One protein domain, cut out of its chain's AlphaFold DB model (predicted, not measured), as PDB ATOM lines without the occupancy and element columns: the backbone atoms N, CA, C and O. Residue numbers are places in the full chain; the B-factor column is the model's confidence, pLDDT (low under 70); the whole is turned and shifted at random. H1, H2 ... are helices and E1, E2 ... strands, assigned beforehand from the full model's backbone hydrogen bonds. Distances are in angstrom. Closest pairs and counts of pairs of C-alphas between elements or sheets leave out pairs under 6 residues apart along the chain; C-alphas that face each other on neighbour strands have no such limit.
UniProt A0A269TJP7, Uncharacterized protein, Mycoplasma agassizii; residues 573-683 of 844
ATOM      1  N   ASP A 573     -17.692  -5.870 -78.150       88.50
ATOM      2  CA  ASP A 573     -18.092  -5.540 -76.775       88.50
ATOM      3  C   ASP A 573     -16.918  -5.493 -75.773       88.50
ATOM      4  O   ASP A 573     -17.029  -4.858 -74.724       88.50
ATOM      5  N   PHE A 574     -15.804  -6.182 -76.056       90.81
ATOM      6  CA  PHE A 574     -14.629  -6.219 -75.175       90.81
ATOM      7  C   PHE A 574     -13.641  -5.070 -75.449       90.81
ATOM      8  O   PHE A 574     -12.588  -5.012 -74.814       90.81
ATOM      9  N   GLY A 575     -13.953  -4.158 -76.378       88.06
ATOM     10  CA  GLY A 575     -13.087  -3.029 -76.735       88.06
ATOM     11  C   GLY A 575     -13.002  -1.911 -75.685       88.06
ATOM     12  O   GLY A 575     -12.149  -1.033 -75.804       88.06
ATOM     13  N   ASP A 576     -13.850  -1.919 -74.649       85.12
ATOM     14  CA  ASP A 576     -13.828  -0.901 -73.592       85.12
ATOM     15  C   ASP A 576     -12.720  -1.170 -72.555       85.12
ATOM     16  O   ASP A 576     -12.882  -1.941 -71.606       85.12
ATOM     17  N   GLN A 577     -11.593  -0.469 -72.716       86.06
ATOM     18  CA  GLN A 577     -10.464  -0.483 -71.780       86.06
ATOM     19  C   GLN A 577     -10.824   0.012 -70.364       86.06
ATOM     20  O   GLN A 577     -10.148  -0.361 -69.400       86.06
ATOM     21  N   TYR A 578     -11.841   0.865 -70.216       84.81
ATOM     22  CA  TYR A 578     -12.216   1.478 -68.938       84.81
ATOM     23  C   TYR A 578     -13.208   0.620 -68.147       84.81
ATOM     24  O   TYR A 578     -13.146   0.612 -66.917       84.81
ATOM     25  N   ASN A 579     -14.065  -0.145 -68.833       83.50
ATOM     26  CA  ASN A 579     -15.010  -1.088 -68.223       83.50
ATOM     27  C   ASN A 579     -14.802  -2.544 -68.703       83.50
ATOM     28  O   ASN A 579     -15.752  -3.180 -69.172       83.50
ATOM     29  N   PRO A 580     -13.588  -3.117 -68.581       88.19
ATOM     30  CA  PRO A 580     -13.324  -4.487 -68.997       88.19
ATOM     31  C   PRO A 580     -14.081  -5.487 -68.116       88.19
ATOM     32  O   PRO A 580     -14.318  -5.273 -66.921       88.19
ATOM     33  N   ILE A 581     -14.449  -6.623 -68.705       90.19
ATOM     34  CA  ILE A 581     -15.182  -7.669 -67.992       90.19
ATOM     35  C   ILE A 581     -14.234  -8.586 -67.208       90.19
ATOM     36  O   ILE A 581     -13.144  -8.928 -67.670       90.19
ATOM     37  N   THR A 582     -14.642  -8.975 -65.998       90.12
ATOM     38  CA  THR A 582     -13.856  -9.857 -65.122       90.12
ATOM     39  C   THR A 582     -14.175 -11.319 -65.407       90.12
ATOM     40  O   THR A 582     -15.346 -11.653 -65.488       90.12
ATOM     41  N   ILE A 583     -13.181 -12.200 -65.479       88.06
ATOM     42  CA  ILE A 583     -13.354 -13.653 -65.615       88.06
ATOM     43  C   ILE A 583     -12.621 -14.348 -64.459       88.06
ATOM     44  O   ILE A 583     -11.472 -14.012 -64.153       88.06
ATOM     45  N   ASP A 584     -13.279 -15.310 -63.810       84.62
ATOM     46  CA  ASP A 584     -12.705 -16.051 -62.684       84.62
ATOM     47  C   ASP A 584     -11.725 -17.139 -63.150       84.62
ATOM     48  O   ASP A 584     -12.060 -18.027 -63.933       84.62
ATOM     49  N   PHE A 585     -10.522 -17.115 -62.582       79.94
ATOM     50  CA  PHE A 585      -9.480 -18.128 -62.722       79.94
ATOM     51  C   PHE A 585      -9.367 -18.926 -61.423       79.94
ATOM     52  O   PHE A 585      -8.787 -18.478 -60.428       79.94
ATOM     53  N   LYS A 586      -9.933 -20.133 -61.435       74.62
ATOM     54  CA  LYS A 586      -9.887 -21.064 -60.303       74.62
ATOM     55  C   LYS A 586      -8.704 -22.013 -60.448       74.62
ATOM     56  O   LYS A 586      -8.396 -22.463 -61.545       74.62
ATOM     57  N   ASN A 587      -8.074 -22.344 -59.323       72.88
ATOM     58  CA  ASN A 587      -7.023 -23.366 -59.206       72.88
ATOM     59  C   ASN A 587      -5.732 -23.129 -60.025       72.88
ATOM     60  O   ASN A 587      -4.892 -24.024 -60.073       72.88
ATOM     61  N   ILE A 588      -5.527 -21.943 -60.613       74.50
ATOM     62  CA  ILE A 588      -4.226 -21.529 -61.163       74.50
ATOM     63  C   ILE A 588      -3.515 -20.622 -60.162       74.50
ATOM     64  O   ILE A 588      -4.095 -19.643 -59.693       74.50
ATOM     65  N   GLU A 589      -2.247 -20.919 -59.883       78.31
ATOM     66  CA  GLU A 589      -1.338 -20.013 -59.175       78.31
ATOM     67  C   GLU A 589      -0.917 -18.865 -60.114       78.31
ATOM     68  O   GLU A 589      -0.412 -19.099 -61.219       78.31
ATOM     69  N   ILE A 590      -1.180 -17.619 -59.706       81.31
ATOM     70  CA  ILE A 590      -0.997 -16.420 -60.547       81.31
ATOM     71  C   ILE A 590       0.459 -16.205 -60.997       81.31
ATOM     72  O   ILE A 590       0.707 -15.658 -62.071       81.31
ATOM     73  N   ASP A 591       1.425 -16.667 -60.209       81.44
ATOM     74  CA  ASP A 591       2.844 -16.664 -60.549       81.44
ATOM     75  C   ASP A 591       3.171 -17.618 -61.699       81.44
ATOM     76  O   ASP A 591       3.791 -17.187 -62.668       81.44
ATOM     77  N   ASN A 592       2.704 -18.869 -61.648       76.50
ATOM     78  CA  ASN A 592       2.902 -19.830 -62.739       76.50
ATOM     79  C   ASN A 592       2.262 -19.336 -64.046       76.50
ATOM     80  O   ASN A 592       2.864 -19.470 -65.112       76.50
ATOM     81  N   PHE A 593       1.073 -18.724 -63.967       78.62
ATOM     82  CA  PHE A 593       0.418 -18.093 -65.118       78.62
ATOM     83  C   PHE A 593       1.290 -16.986 -65.722       78.62
ATOM     84  O   PHE A 593       1.621 -17.022 -66.906       78.62
ATOM     85  N   ILE A 594       1.698 -16.015 -64.900       79.38
ATOM     86  CA  ILE A 594       2.486 -14.868 -65.357       79.38
ATOM     87  C   ILE A 594       3.847 -15.308 -65.905       79.38
ATOM     88  O   ILE A 594       4.271 -14.778 -66.928       79.38
ATOM     89  N   GLU A 595       4.536 -16.254 -65.264       77.75
ATOM     90  CA  GLU A 595       5.841 -16.726 -65.737       77.75
ATOM     91  C   GLU A 595       5.758 -17.389 -67.110       77.75
ATOM     92  O   GLU A 595       6.572 -17.070 -67.977       77.75
ATOM     93  N   VAL A 596       4.777 -18.266 -67.335       75.25
ATOM     94  CA  VAL A 596       4.632 -18.948 -68.625       75.25
ATOM     95  C   VAL A 596       4.192 -17.972 -69.710       75.25
ATOM     96  O   VAL A 596       4.867 -17.869 -70.731       75.25
ATOM     97  N   GLU A 597       3.135 -17.190 -69.496       71.81
ATOM     98  CA  GLU A 597       2.640 -16.276 -70.533       71.81
ATOM     99  C   GLU A 597       3.657 -15.171 -70.879       71.81
ATOM    100  O   GLU A 597       3.791 -14.773 -72.040       71.81
ATOM    101  N   ARG A 598       4.457 -14.703 -69.905       75.38
ATOM    102  CA  ARG A 598       5.584 -13.799 -70.192       75.38
ATOM    103  C   ARG A 598       6.684 -14.491 -70.986       75.38
ATOM    104  O   ARG A 598       7.137 -13.909 -71.966       75.38
ATOM    105  N   HIS A 599       7.078 -15.712 -70.632       72.56
ATOM    106  CA  HIS A 599       8.071 -16.476 -71.392       72.56
ATOM    107  C   HIS A 599       7.660 -16.647 -72.868       72.56
ATOM    108  O   HIS A 599       8.474 -16.467 -73.774       72.56
ATOM    109  N   LEU A 600       6.375 -16.913 -73.123       66.56
ATOM    110  CA  LEU A 600       5.826 -17.081 -74.471       66.56
ATOM    111  C   LEU A 600       5.866 -15.795 -75.295       66.56
ATOM    112  O   LEU A 600       6.356 -15.826 -76.424       66.56
ATOM    113  N   ASN A 601       5.462 -14.663 -74.712       66.56
ATOM    114  CA  ASN A 601       5.568 -13.344 -75.346       66.56
ATOM    115  C   ASN A 601       7.003 -12.996 -75.796       66.56
ATOM    116  O   ASN A 601       7.179 -12.263 -76.767       66.56
ATOM    117  N   PHE A 602       8.033 -13.517 -75.119       65.25
ATOM    118  CA  PHE A 602       9.440 -13.318 -75.496       65.25
ATOM    119  C   PHE A 602       9.964 -14.336 -76.529       65.25
ATOM    120  O   PHE A 602      11.037 -14.115 -77.093       65.25
ATOM    121  N   ILE A 603       9.264 -15.447 -76.794       61.97
ATOM    122  CA  ILE A 603       9.720 -16.509 -77.717       61.97
ATOM    123  C   ILE A 603       8.914 -16.546 -79.021       61.97
ATOM    124  O   ILE A 603       9.490 -16.836 -80.072       61.97
ATOM    125  N   THR A 604       7.614 -16.248 -78.984       55.66
ATOM    126  CA  THR A 604       6.694 -16.379 -80.125       55.66
ATOM    127  C   THR A 604       5.710 -15.217 -80.204       55.66
ATOM    128  O   THR A 604       5.074 -14.881 -79.213       55.66
ATOM    129  N   THR A 605       5.486 -14.684 -81.409       49.28
ATOM    130  CA  THR A 605       4.386 -13.741 -81.688       49.28
ATOM    131  C   THR A 605       3.037 -14.425 -81.944       49.28
ATOM    132  O   THR A 605       2.023 -13.739 -82.020       49.28
ATOM    133  N   ASP A 606       3.009 -15.754 -82.094       49.16
ATOM    134  CA  ASP A 606       1.793 -16.553 -82.300       49.16
ATOM    135  C   ASP A 606       1.670 -17.605 -81.185       49.16
ATOM    136  O   ASP A 606       2.430 -18.575 -81.127       49.16
ATOM    137  N   ILE A 607       0.732 -17.382 -80.262       51.25
ATOM    138  CA  ILE A 607       0.655 -18.072 -78.960       51.25
ATOM    139  C   ILE A 607      -0.170 -19.378 -79.031       51.25
ATOM    140  O   ILE A 607      -0.266 -20.126 -78.058       51.25
ATOM    141  N   LYS A 608      -0.679 -19.737 -80.223       50.41
ATOM    142  CA  LYS A 608      -1.536 -20.915 -80.507       50.41
ATOM    143  C   LYS A 608      -1.108 -22.259 -79.902       50.41
ATOM    144  O   LYS A 608      -1.966 -23.134 -79.742       50.41
ATOM    145  N   ASN A 609       0.183 -22.438 -79.615       40.91
ATOM    146  CA  ASN A 609       0.785 -23.734 -79.294       40.91
ATOM    147  C   ASN A 609       0.937 -24.045 -77.792       40.91
ATOM    148  O   ASN A 609       1.201 -25.198 -77.469       40.91
ATOM    149  N   ASN A 610       0.733 -23.098 -76.864       50.84
ATOM    150  CA  ASN A 610       0.873 -23.354 -75.414       50.84
ATOM    151  C   ASN A 610      -0.464 -23.342 -74.661       50.84
ATOM    152  O   ASN A 610      -0.684 -22.640 -73.681       50.84
ATOM    153  N   ARG A 611      -1.387 -24.184 -75.135       52.62
ATOM    154  CA  ARG A 611      -2.778 -24.236 -74.658       52.62
ATOM    155  C   ARG A 611      -2.959 -24.712 -73.210       52.62
ATOM    156  O   ARG A 611      -4.041 -24.507 -72.677       52.62
ATOM    157  N   SER A 612      -1.973 -25.347 -72.576       53.25
ATOM    158  CA  SER A 612      -2.155 -26.078 -71.305       53.25
ATOM    159  C   SER A 612      -2.577 -25.210 -70.113       53.25
ATOM    160  O   SER A 612      -3.354 -25.665 -69.277       53.25
ATOM    161  N   ILE A 613      -2.106 -23.963 -70.033       53.81
ATOM    162  CA  ILE A 613      -2.498 -23.021 -68.969       53.81
ATOM    163  C   ILE A 613      -3.722 -22.206 -69.400       53.81
ATOM    164  O   ILE A 613      -4.695 -22.088 -68.652       53.81
ATOM    165  N   MET A 614      -3.732 -21.739 -70.650       62.88
ATOM    166  CA  MET A 614      -4.849 -20.988 -71.226       62.88
ATOM    167  C   MET A 614      -6.158 -21.789 -71.304       62.88
ATOM    168  O   MET A 614      -7.227 -21.196 -71.222       62.88
ATOM    169  N   GLN A 615      -6.115 -23.126 -71.348       62.62
ATOM    170  CA  GLN A 615      -7.284 -24.019 -71.269       62.62
ATOM    171  C   GLN A 615      -8.195 -23.767 -70.057       62.62
ATOM    172  O   GLN A 615      -9.369 -24.123 -70.100       62.62
ATOM    173  N   GLN A 616      -7.712 -23.129 -68.991       68.00
ATOM    174  CA  GLN A 616      -8.544 -22.802 -67.832       68.00
ATOM    175  C   GLN A 616      -9.562 -21.680 -68.132       68.00
ATOM    176  O   GLN A 616     -10.649 -21.701 -67.560       68.00
ATOM    177  N   LEU A 617      -9.313 -20.794 -69.115       69.69
ATOM    178  CA  LEU A 617     -10.346 -19.884 -69.655       69.69
ATOM    179  C   LEU A 617     -11.538 -20.652 -70.232       69.69
ATOM    180  O   LEU A 617     -12.674 -20.199 -70.093       69.69
ATOM    181  N   ALA A 618     -11.298 -21.825 -70.834       73.25
ATOM    182  CA  ALA A 618     -12.347 -22.658 -71.423       73.25
ATOM    183  C   ALA A 618     -13.326 -23.218 -70.378       73.25
ATOM    184  O   ALA A 618     -14.385 -23.719 -70.743       73.25
ATOM    185  N   GLN A 619     -13.007 -23.120 -69.080       78.62
ATOM    186  CA  GLN A 619     -13.939 -23.465 -68.006       78.62
ATOM    187  C   GLN A 619     -15.000 -22.390 -67.740       78.62
ATOM    188  O   GLN A 619     -15.831 -22.599 -66.858       78.62
ATOM    189  N   THR A 620     -14.979 -21.270 -68.468       84.62
ATOM    190  CA  THR A 620     -16.018 -20.231 -68.449       84.62
ATOM    191  C   THR A 620     -16.526 -19.975 -69.868       84.62
ATOM    192  O   THR A 620     -15.769 -20.041 -70.832       84.62
ATOM    193  N   GLU A 621     -17.803 -19.638 -70.014       87.88
ATOM    194  CA  GLU A 621     -18.475 -19.468 -71.310       87.88
ATOM    195  C   GLU A 621     -17.933 -18.276 -72.126       87.88
ATOM    196  O   GLU A 621     -17.872 -18.317 -73.363       87.88
ATOM    197  N   LEU A 622     -17.525 -17.208 -71.426       87.75
ATOM    198  CA  LEU A 622     -16.869 -16.041 -72.018       87.75
ATOM    199  C   LEU A 622     -15.389 -16.316 -72.307       87.75
ATOM    200  O   LEU A 622     -14.910 -15.966 -73.381       87.75
ATOM    201  N   GLY A 623     -14.672 -16.993 -71.404       85.56
ATOM    202  CA  GLY A 623     -13.274 -17.355 -71.633       85.56
ATOM    203  C   GLY A 623     -13.103 -18.334 -72.799       85.56
ATOM    204  O   GLY A 623     -12.237 -18.124 -73.642       85.56
ATOM    205  N   ALA A 624     -13.982 -19.334 -72.923       83.94
ATOM    206  CA  ALA A 624     -14.027 -20.254 -74.061       83.94
ATOM    207  C   ALA A 624     -14.251 -19.526 -75.399       83.94
ATOM    208  O   ALA A 624     -13.609 -19.853 -76.396       83.94
ATOM    209  N   PHE A 625     -15.121 -18.510 -75.417       87.12
ATOM    210  CA  PHE A 625     -15.348 -17.666 -76.595       87.12
ATOM    211  C   PHE A 625     -14.122 -16.826 -76.963       87.12
ATOM    212  O   PHE A 625     -13.793 -16.696 -78.138       87.12
ATOM    213  N   LEU A 626     -13.407 -16.274 -75.984       83.00
ATOM    214  CA  LEU A 626     -12.176 -15.548 -76.282       83.00
ATOM    215  C   LEU A 626     -11.098 -16.504 -76.815       83.00
ATOM    216  O   LEU A 626     -10.479 -16.205 -77.833       83.00
ATOM    217  N   LEU A 627     -10.931 -17.688 -76.215       78.12
ATOM    218  CA  LEU A 627      -9.984 -18.718 -76.672       78.12
ATOM    219  C   LEU A 627     -10.249 -19.266 -78.083       78.12
ATOM    220  O   LEU A 627      -9.322 -19.792 -78.697       78.12
ATOM    221  N   SER A 628     -11.482 -19.199 -78.602       77.69
ATOM    222  CA  SER A 628     -11.765 -19.665 -79.969       77.69
ATOM    223  C   SER A 628     -11.173 -18.754 -81.050       77.69
ATOM    224  O   SER A 628     -11.169 -19.121 -82.223       77.69
ATOM    225  N   HIS A 629     -10.674 -17.576 -80.669       77.62
ATOM    226  CA  HIS A 629     -10.051 -16.607 -81.560       77.62
ATOM    227  C   HIS A 629      -8.520 -16.620 -81.423       77.62
ATOM    228  O   HIS A 629      -7.963 -17.111 -80.443       77.62
ATOM    229  N   GLN A 630      -7.808 -16.087 -82.419       73.19
ATOM    230  CA  GLN A 630      -6.341 -16.034 -82.391       73.19
ATOM    231  C   GLN A 630      -5.882 -14.832 -81.562       73.19
ATOM    232  O   GLN A 630      -6.338 -13.721 -81.817       73.19
ATOM    233  N   TRP A 631      -5.011 -15.045 -80.574       75.94
ATOM    234  CA  TRP A 631      -4.510 -13.986 -79.690       75.94
ATOM    235  C   TRP A 631      -3.119 -13.531 -80.145       75.94
ATOM    236  O   TRP A 631      -2.250 -14.359 -80.422       75.94
ATOM    237  N   ALA A 632      -2.913 -12.218 -80.189       72.25
ATOM    238  CA  ALA A 632      -1.654 -11.545 -80.498       72.25
ATOM    239  C   ALA A 632      -1.453 -10.333 -79.565       72.25
ATOM    240  O   ALA A 632      -2.387  -9.908 -78.884       72.25
ATOM    241  N   ASP A 633      -0.240  -9.768 -79.540       72.25
ATOM    242  CA  ASP A 633       0.124  -8.571 -78.758       72.25
ATOM    243  C   ASP A 633      -0.300  -8.615 -77.268       72.25
ATOM    244  O   ASP A 633      -0.643  -7.579 -76.692       72.25
ATOM    245  N   ILE A 634      -0.278  -9.794 -76.625       76.12
ATOM    246  CA  ILE A 634      -0.777  -9.961 -75.250       76.12
ATOM    247  C   ILE A 634       0.023  -9.100 -74.265       76.12
ATOM    248  O   ILE A 634       1.224  -9.295 -74.057       76.12
ATOM    249  N   LYS A 635      -0.662  -8.194 -73.570       78.38
ATOM    250  CA  LYS A 635      -0.109  -7.354 -72.506       78.38
ATOM    251  C   LYS A 635      -0.844  -7.605 -71.202       78.38
ATOM    252  O   LYS A 635      -2.051  -7.421 -71.106       78.38
ATOM    253  N   PHE A 636      -0.069  -7.936 -70.178       79.12
ATOM    254  CA  PHE A 636      -0.546  -8.059 -68.806       79.12
ATOM    255  C   PHE A 636      -0.180  -6.811 -67.999       79.12
ATOM    256  O   PHE A 636       0.977  -6.376 -68.039       79.12
ATOM    257  N   THR A 637      -1.116  -6.281 -67.219       83.56
ATOM    258  CA  THR A 637      -0.870  -5.229 -66.222       83.56
ATOM    259  C   THR A 637      -1.534  -5.587 -64.887       83.56
ATOM    260  O   THR A 637      -2.595  -6.214 -64.876       83.56
ATOM    261  N   PRO A 638      -0.939  -5.222 -63.735       83.88
ATOM    262  CA  PRO A 638      -1.614  -5.353 -62.445       83.88
ATOM    263  C   PRO A 638      -2.912  -4.540 -62.448       83.88
ATOM    264  O   PRO A 638      -2.906  -3.388 -62.884       83.88
ATOM    265  N   PHE A 639      -4.009  -5.116 -61.953       83.31
ATOM    266  CA  PHE A 639      -5.269  -4.394 -61.758       83.31
ATOM    267  C   PHE A 639      -5.560  -4.151 -60.274       83.31
ATOM    268  O   PHE A 639      -5.898  -3.035 -59.884       83.31
ATOM    269  N   SER A 640      -5.418  -5.177 -59.429       79.75
ATOM    270  CA  SER A 640      -5.525  -5.021 -57.975       79.75
ATOM    271  C   SER A 640      -4.820  -6.143 -57.224       79.75
ATOM    272  O   SER A 640      -4.998  -7.311 -57.568       79.75
ATOM    273  N   ASP A 641      -4.148  -5.784 -56.134       71.31
ATOM    274  CA  ASP A 641      -3.418  -6.699 -55.256       71.31
ATOM    275  C   ASP A 641      -4.169  -6.811 -53.917       71.31
ATOM    276  O   ASP A 641      -4.585  -5.787 -53.362       71.31
ATOM    277  N   GLY A 642      -4.341  -8.010 -53.344       66.75
ATOM    278  CA  GLY A 642      -4.854  -8.119 -51.970       66.75
ATOM    279  C   GLY A 642      -5.599  -9.401 -51.611       66.75
ATOM    280  O   GLY A 642      -4.989 -10.388 -51.205       66.75
ATOM    281  N   LYS A 643      -6.943  -9.348 -51.589       63.88
ATOM    282  CA  LYS A 643      -7.781 -10.514 -51.232       63.88
ATOM    283  C   LYS A 643      -8.026 -11.446 -52.417       63.88
ATOM    284  O   LYS A 643      -7.975 -12.660 -52.230       63.88
ATOM    285  N   ASP A 644      -8.233 -10.851 -53.583       68.62
ATOM    286  CA  ASP A 644      -8.352 -11.506 -54.876       68.62
ATOM    287  C   ASP A 644      -7.377 -10.770 -55.803       68.62
ATOM    288  O   ASP A 644      -7.607  -9.593 -56.101       68.62
ATOM    289  N   ASP A 645      -6.280 -11.412 -56.206       78.06
ATOM    290  CA  ASP A 645      -5.302 -10.770 -57.089       78.06
ATOM    291  C   ASP A 645      -5.866 -10.737 -58.517       78.06
ATOM    292  O   ASP A 645      -6.398 -11.735 -59.023       78.06
ATOM    293  N   LYS A 646      -5.798  -9.567 -59.160       86.19
ATOM    294  CA  LYS A 646      -6.389  -9.322 -60.479       86.19
ATOM    295  C   LYS A 646      -5.368  -8.786 -61.463       86.19
ATOM    296  O   LYS A 646      -4.641  -7.834 -61.173       86.19
ATOM    297  N   LEU A 647      -5.407  -9.348 -62.661       86.25
ATOM    298  CA  LEU A 647      -4.554  -8.999 -63.784       86.25
ATOM    299  C   LEU A 647      -5.429  -8.445 -64.909       86.25
ATOM    300  O   LEU A 647      -6.330  -9.135 -65.375       86.25
ATOM    301  N   SER A 648      -5.182  -7.215 -65.344       88.69
ATOM    302  CA  SER A 648      -5.763  -6.712 -66.586       88.69
ATOM    303  C   SER A 648      -4.978  -7.285 -67.763       88.69
ATOM    304  O   SER A 648      -3.746  -7.380 -67.722       88.69
ATOM    305  N   VAL A 649      -5.700  -7.715 -68.791       86.31
ATOM    306  CA  VAL A 649      -5.151  -8.341 -69.989       86.31
ATOM    307  C   VAL A 649      -5.705  -7.615 -71.199       86.31
ATOM    308  O   VAL A 649      -6.914  -7.582 -71.422       86.31
ATOM    309  N   HIS A 650      -4.796  -7.038 -71.973       89.06
ATOM    310  CA  HIS A 650      -5.066  -6.503 -73.298       89.06
ATOM    311  C   HIS A 650      -4.529  -7.495 -74.323       89.06
ATOM    312  O   HIS A 650      -3.365  -7.887 -74.249       89.06
ATOM    313  N   ILE A 651      -5.368  -7.899 -75.269       84.56
ATOM    314  CA  ILE A 651      -4.978  -8.725 -76.412       84.56
ATOM    315  C   ILE A 651      -5.474  -8.073 -77.694       84.56
ATOM    316  O   ILE A 651      -6.477  -7.357 -77.694       84.56
ATOM    317  N   LYS A 652      -4.811  -8.382 -78.803       84.69
ATOM    318  CA  LYS A 652      -5.383  -8.200 -80.134       84.69
ATOM    319  C   LYS A 652      -5.853  -9.531 -80.667       84.69
ATOM    320  O   LYS A 652      -5.210 -10.559 -80.456       84.69
ATOM    321  N   THR A 653      -6.943  -9.500 -81.412       80.75
ATOM    322  CA  THR A 653      -7.441 -10.672 -82.110       80.75
ATOM    323  C   THR A 653      -7.879 -10.335 -83.525       80.75
ATOM    324  O   THR A 653      -8.249  -9.198 -83.815       80.75
ATOM    325  N   THR A 654      -7.792 -11.316 -84.423       74.56
ATOM    326  CA  THR A 654      -8.196 -11.172 -85.821       74.56
ATOM    327  C   THR A 654      -9.457 -11.969 -86.114       74.56
ATOM    328  O   THR A 654      -9.538 -13.171 -85.852       74.56
ATOM    329  N   LYS A 655     -10.433 -11.291 -86.713       68.50
ATOM    330  CA  LYS A 655     -11.678 -11.876 -87.205       68.50
ATOM    331  C   LYS A 655     -11.595 -11.968 -88.734       68.50
ATOM    332  O   LYS A 655     -11.443 -10.930 -89.379       68.50
ATOM    333  N   PRO A 656     -11.636 -13.171 -89.335       64.38
ATOM    334  CA  PRO A 656     -11.657 -13.309 -90.786       64.38
ATOM    335  C   PRO A 656     -13.038 -12.902 -91.315       64.38
ATOM    336  O   PRO A 656     -14.019 -13.633 -91.179       64.38
ATOM    337  N   THR A 657     -13.102 -11.729 -91.931       64.94
ATOM    338  CA  THR A 657     -14.289 -11.182 -92.584       64.94
ATOM    339  C   THR A 657     -14.255 -11.574 -94.057       64.94
ATOM    340  O   THR A 657     -13.319 -11.248 -94.787       64.94
ATOM    341  N   LYS A 658     -15.279 -12.303 -94.511       55.53
ATOM    342  CA  LYS A 658     -15.430 -12.653 -95.925       55.53
ATOM    343  C   LYS A 658     -16.135 -11.509 -96.649       55.53
ATOM    344  O   LYS A 658     -17.295 -11.219 -96.363       55.53
ATOM    345  N   ASN A 659     -15.433 -10.869 -97.574       68.38
ATOM    346  CA  ASN A 659     -15.968  -9.791 -98.397       68.38
ATOM    347  C   ASN A 659     -16.958 -10.333 -99.440       68.38
ATOM    348  O   ASN A 659     -16.992 -11.532 -99.737       68.38
ATOM    349  N   ALA A 660     -17.746  -9.436-100.037       59.38
ATOM    350  CA  ALA A 660     -18.745  -9.787-101.052       59.38
ATOM    351  C   ALA A 660     -18.146 -10.408-102.335       59.38
ATOM    352  O   ALA A 660     -18.850 -11.108-103.057       59.38
ATOM    353  N   ASP A 661     -16.855 -10.191-102.602       56.16
ATOM    354  CA  ASP A 661     -16.095 -10.811-103.700       56.16
ATOM    355  C   ASP A 661     -15.522 -12.202-103.347       56.16
ATOM    356  O   ASP A 661     -14.871 -12.843-104.170       56.16
ATOM    357  N   GLY A 662     -15.754 -12.681-102.121       50.28
ATOM    358  CA  GLY A 662     -15.238 -13.945-101.606       50.28
ATOM    359  C   GLY A 662     -13.822 -13.885-101.028       50.28
ATOM    360  O   GLY A 662     -13.386 -14.887-100.456       50.28
ATOM    361  N   SER A 663     -13.124 -12.747-101.118       61.91
ATOM    362  CA  SER A 663     -11.835 -12.539-100.451       61.91
ATOM    363  C   SER A 663     -11.992 -12.507 -98.928       61.91
ATOM    364  O   SER A 663     -13.063 -12.195 -98.403       61.91
ATOM    365  N   ILE A 664     -10.924 -12.840 -98.199       61.97
ATOM    366  CA  ILE A 664     -10.900 -12.790 -96.732       61.97
ATOM    367  C   ILE A 664      -9.992 -11.638 -96.309       61.97
ATOM    368  O   ILE A 664      -8.782 -11.681 -96.531       61.97
ATOM    369  N   THR A 665     -10.574 -10.618 -95.687       67.56
ATOM    370  CA  THR A 665      -9.848  -9.596 -94.925       67.56
ATOM    371  C   THR A 665      -9.861  -9.970 -93.447       67.56
ATOM    372  O   THR A 665     -10.799 -10.594 -92.962       67.56
ATOM    373  N   SER A 666      -8.817  -9.599 -92.711       70.75
ATOM    374  CA  SER A 666      -8.766  -9.801 -91.260       70.75
ATOM    375  C   SER A 666      -8.972  -8.467 -90.563       70.75
ATOM    376  O   SER A 666      -8.105  -7.596 -90.644       70.75
ATOM    377  N   GLU A 667     -10.099  -8.307 -89.878       76.62
ATOM    378  CA  GLU A 667     -10.331  -7.158 -89.004       76.62
ATOM    379  C   GLU A 667      -9.630  -7.396 -87.661       76.62
ATOM    380  O   GLU A 667      -9.657  -8.511 -87.131       76.62
ATOM    381  N   VAL A 668      -8.942  -6.375 -87.144       81.25
ATOM    382  CA  VAL A 668      -8.211  -6.442 -85.871       81.25
ATOM    383  C   VAL A 668      -9.067  -5.796 -84.790       81.25
ATOM    384  O   VAL A 668      -9.387  -4.615 -84.891       81.25
ATOM    385  N   HIS A 669      -9.382  -6.553 -83.745       85.94
ATOM    386  CA  HIS A 669     -10.085  -6.060 -82.564       85.94
ATOM    387  C   HIS A 669      -9.140  -6.057 -81.358       85.94
ATOM    388  O   HIS A 669      -8.480  -7.062 -81.076       85.94
ATOM    389  N   ASP A 670      -9.092  -4.937 -80.640       89.81
ATOM    390  CA  ASP A 670      -8.515  -4.862 -79.299       89.81
ATOM    391  C   ASP A 670      -9.544  -5.378 -78.278       89.81
ATOM    392  O   ASP A 670     -10.724  -5.036 -78.339       89.81
ATOM    393  N   VAL A 671      -9.096  -6.223 -77.352       90.31
ATOM    394  CA  VAL A 671      -9.929  -6.900 -76.349       90.31
ATOM    395  C   VAL A 671      -9.303  -6.689 -74.974       90.31
ATOM    396  O   VAL A 671      -8.125  -6.997 -74.769       90.31
ATOM    397  N   TYR A 672     -10.099  -6.192 -74.028       92.25
ATOM    398  CA  TYR A 672      -9.697  -5.907 -72.651       92.25
ATOM    399  C   TYR A 672     -10.520  -6.743 -71.663       92.25
ATOM    400  O   TYR A 672     -11.750  -6.671 -71.623       92.25
ATOM    401  N   ILE A 673      -9.836  -7.529 -70.830       91.19
ATOM    402  CA  ILE A 673     -10.446  -8.350 -69.773       91.19
ATOM    403  C   ILE A 673      -9.668  -8.229 -68.464       91.19
ATOM    404  O   ILE A 673      -8.482  -7.909 -68.457       91.19
ATOM    405  N   ILE A 674     -10.319  -8.539 -67.345       90.88
ATOM    406  CA  ILE A 674      -9.658  -8.719 -66.050       90.88
ATOM    407  C   ILE A 674      -9.710 -10.199 -65.681       90.88
ATOM    408  O   ILE A 674     -10.786 -10.770 -65.543       90.88
ATOM    409  N   LEU A 675      -8.561 -10.823 -65.452       87.75
ATOM    410  CA  LEU A 675      -8.477 -12.165 -64.885       87.75
ATOM    411  C   LEU A 675      -8.386 -12.067 -63.363       87.75
ATOM    412  O   LEU A 675      -7.545 -11.334 -62.836       87.75
ATOM    413  N   LYS A 676      -9.250 -12.794 -62.653       87.56
ATOM    414  CA  LYS A 676      -9.313 -12.816 -61.187       87.56
ATOM    415  C   LYS A 676      -8.869 -14.176 -60.656       87.56
ATOM    416  O   LYS A 676      -9.570 -15.161 -60.852       87.56
ATOM    417  N   PHE A 677      -7.751 -14.233 -59.942       84.50
ATOM    418  CA  PHE A 677      -7.166 -15.493 -59.477       84.50
ATOM    419  C   PHE A 677      -7.617 -15.837 -58.052       84.50
ATOM    420  O   PHE A 677      -7.602 -14.982 -57.165       84.50
ATOM    421  N   THR A 678      -7.983 -17.101 -57.804       76.25
ATOM    422  CA  THR A 678      -8.250 -17.588 -56.434       76.25
ATOM    423  C   THR A 678      -6.973 -17.827 -55.631       76.25
ATOM    424  O   THR A 678      -6.966 -17.621 -54.417       76.25
ATOM    425  N   ASN A 679      -5.894 -18.253 -56.295       78.25
ATOM    426  CA  ASN A 679      -4.607 -18.516 -55.658       78.25
ATOM    427  C   ASN A 679      -3.707 -17.290 -55.844       78.25
ATOM    428  O   ASN A 679      -3.325 -16.946 -56.964       78.25
ATOM    429  N   ARG A 680      -3.400 -16.627 -54.729       75.94
ATOM    430  CA  ARG A 680      -2.596 -15.399 -54.691       75.94
ATOM    431  C   ARG A 680      -1.127 -15.649 -54.981       75.94
ATOM    432  O   ARG A 680      -0.644 -16.777 -54.907       75.94
ATOM    433  N   LEU A 681      -0.402 -14.558 -55.203       81.50
ATOM    434  CA  LEU A 681       1.050 -14.575 -55.300       81.50
ATOM    435  C   LEU A 681       1.693 -15.229 -54.057       81.50
ATOM    436  O   LEU A 681       1.465 -14.792 -52.927       81.50
ATOM    437  N   LYS A 682       2.559 -16.237 -54.256       83.50
ATOM    438  CA  LYS A 682       3.235 -16.963 -53.156       83.50
ATOM    439  C   LYS A 682       4.167 -16.095 -52.294       83.50
ATOM    440  O   LYS A 682       4.491 -16.457 -51.163       83.50
ATOM    441  N   TYR A 683       4.599 -14.942 -52.805       81.06
ATOM    442  CA  TYR A 683       5.526 -14.033 -52.131       81.06
ATOM    443  C   TYR A 683       4.789 -13.059 -51.204       81.06
ATOM    444  O   TYR A 683       4.174 -12.081 -51.628       81.06
TER     445      TYR A 683
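AT A GLANCE: This is residues 573 to 683 of the 844 residues of an uncharacterized protein of Mycoplasma agassizii (UniProt A0A269TJP7). A strongly twisted sheet of four strands has three helices, H1, H2 and H3, over one face, in two layers, and the long hairpin of E3 and E4 sticks out at its turn, around Asp 661, making the longest axis. The printed part has 111 residues, with named elements in the order E1 H1 H2 H3 E2 E3 E4; the class is mixed, helices and strands. The mixed sheet runs E1 E4 E3 E2, and E2 E3 E4 form a meander, each strand the antiparallel neighbour of the one before. The whole is compact, with a radius of gyration of the C-alphas of 14.9 A, yet elongated, spanning 55 by 30 by 22 A.

IN THESE COORDINATES: E4, residues 664 to 679, is 41.9 A long and ends at C-alpha 679 (-4.607, -18.516, -55.658). E3, residues 645 to 658, is 40.2 A long; E2 is residues 630 to 640. E1, residues 581 to 589, begins at C-alpha 581 (-15.182, -7.669, -67.992) and bends by 78 degrees at residue 586. H1 is residues 590 to 603, H2 611 to 619 and H3 621 to 627.

HOW THE PARTS SIT: E4 is antiparallel to E3, with N 651 and O 671 2.9 A apart, and parallel to E1, with N 583 and O 674 2.8 A apart. E3 and E2 are a hairpin, with N 635 and O 650 2.8 A apart. H1 is on the sheet at a height of 9.1 A; its closest C-alphas to E2 are Asn 601 and Ile 634, 7.2 A. H2 is over E1. H3 is on the sheet too and touches H2, Ala 624 to Ala 618, C-alphas 3.9 A apart, at a shallow tilt of 27 degrees, opposite ways. Every O i to N i+4 pair is within hydrogen-bond range in H1 and H3; H2 has 1 of 5, and 5 of 6 O i to N i+3 pairs.

THE WHOLE: The C-alphas farthest apart, Asp 661 and Tyr 683, are 56.0 A apart. The printed part has no cut and no long link. The model's pLDDT is under 70 at residues 600 to 617, 642 to 644 and 655 to 665.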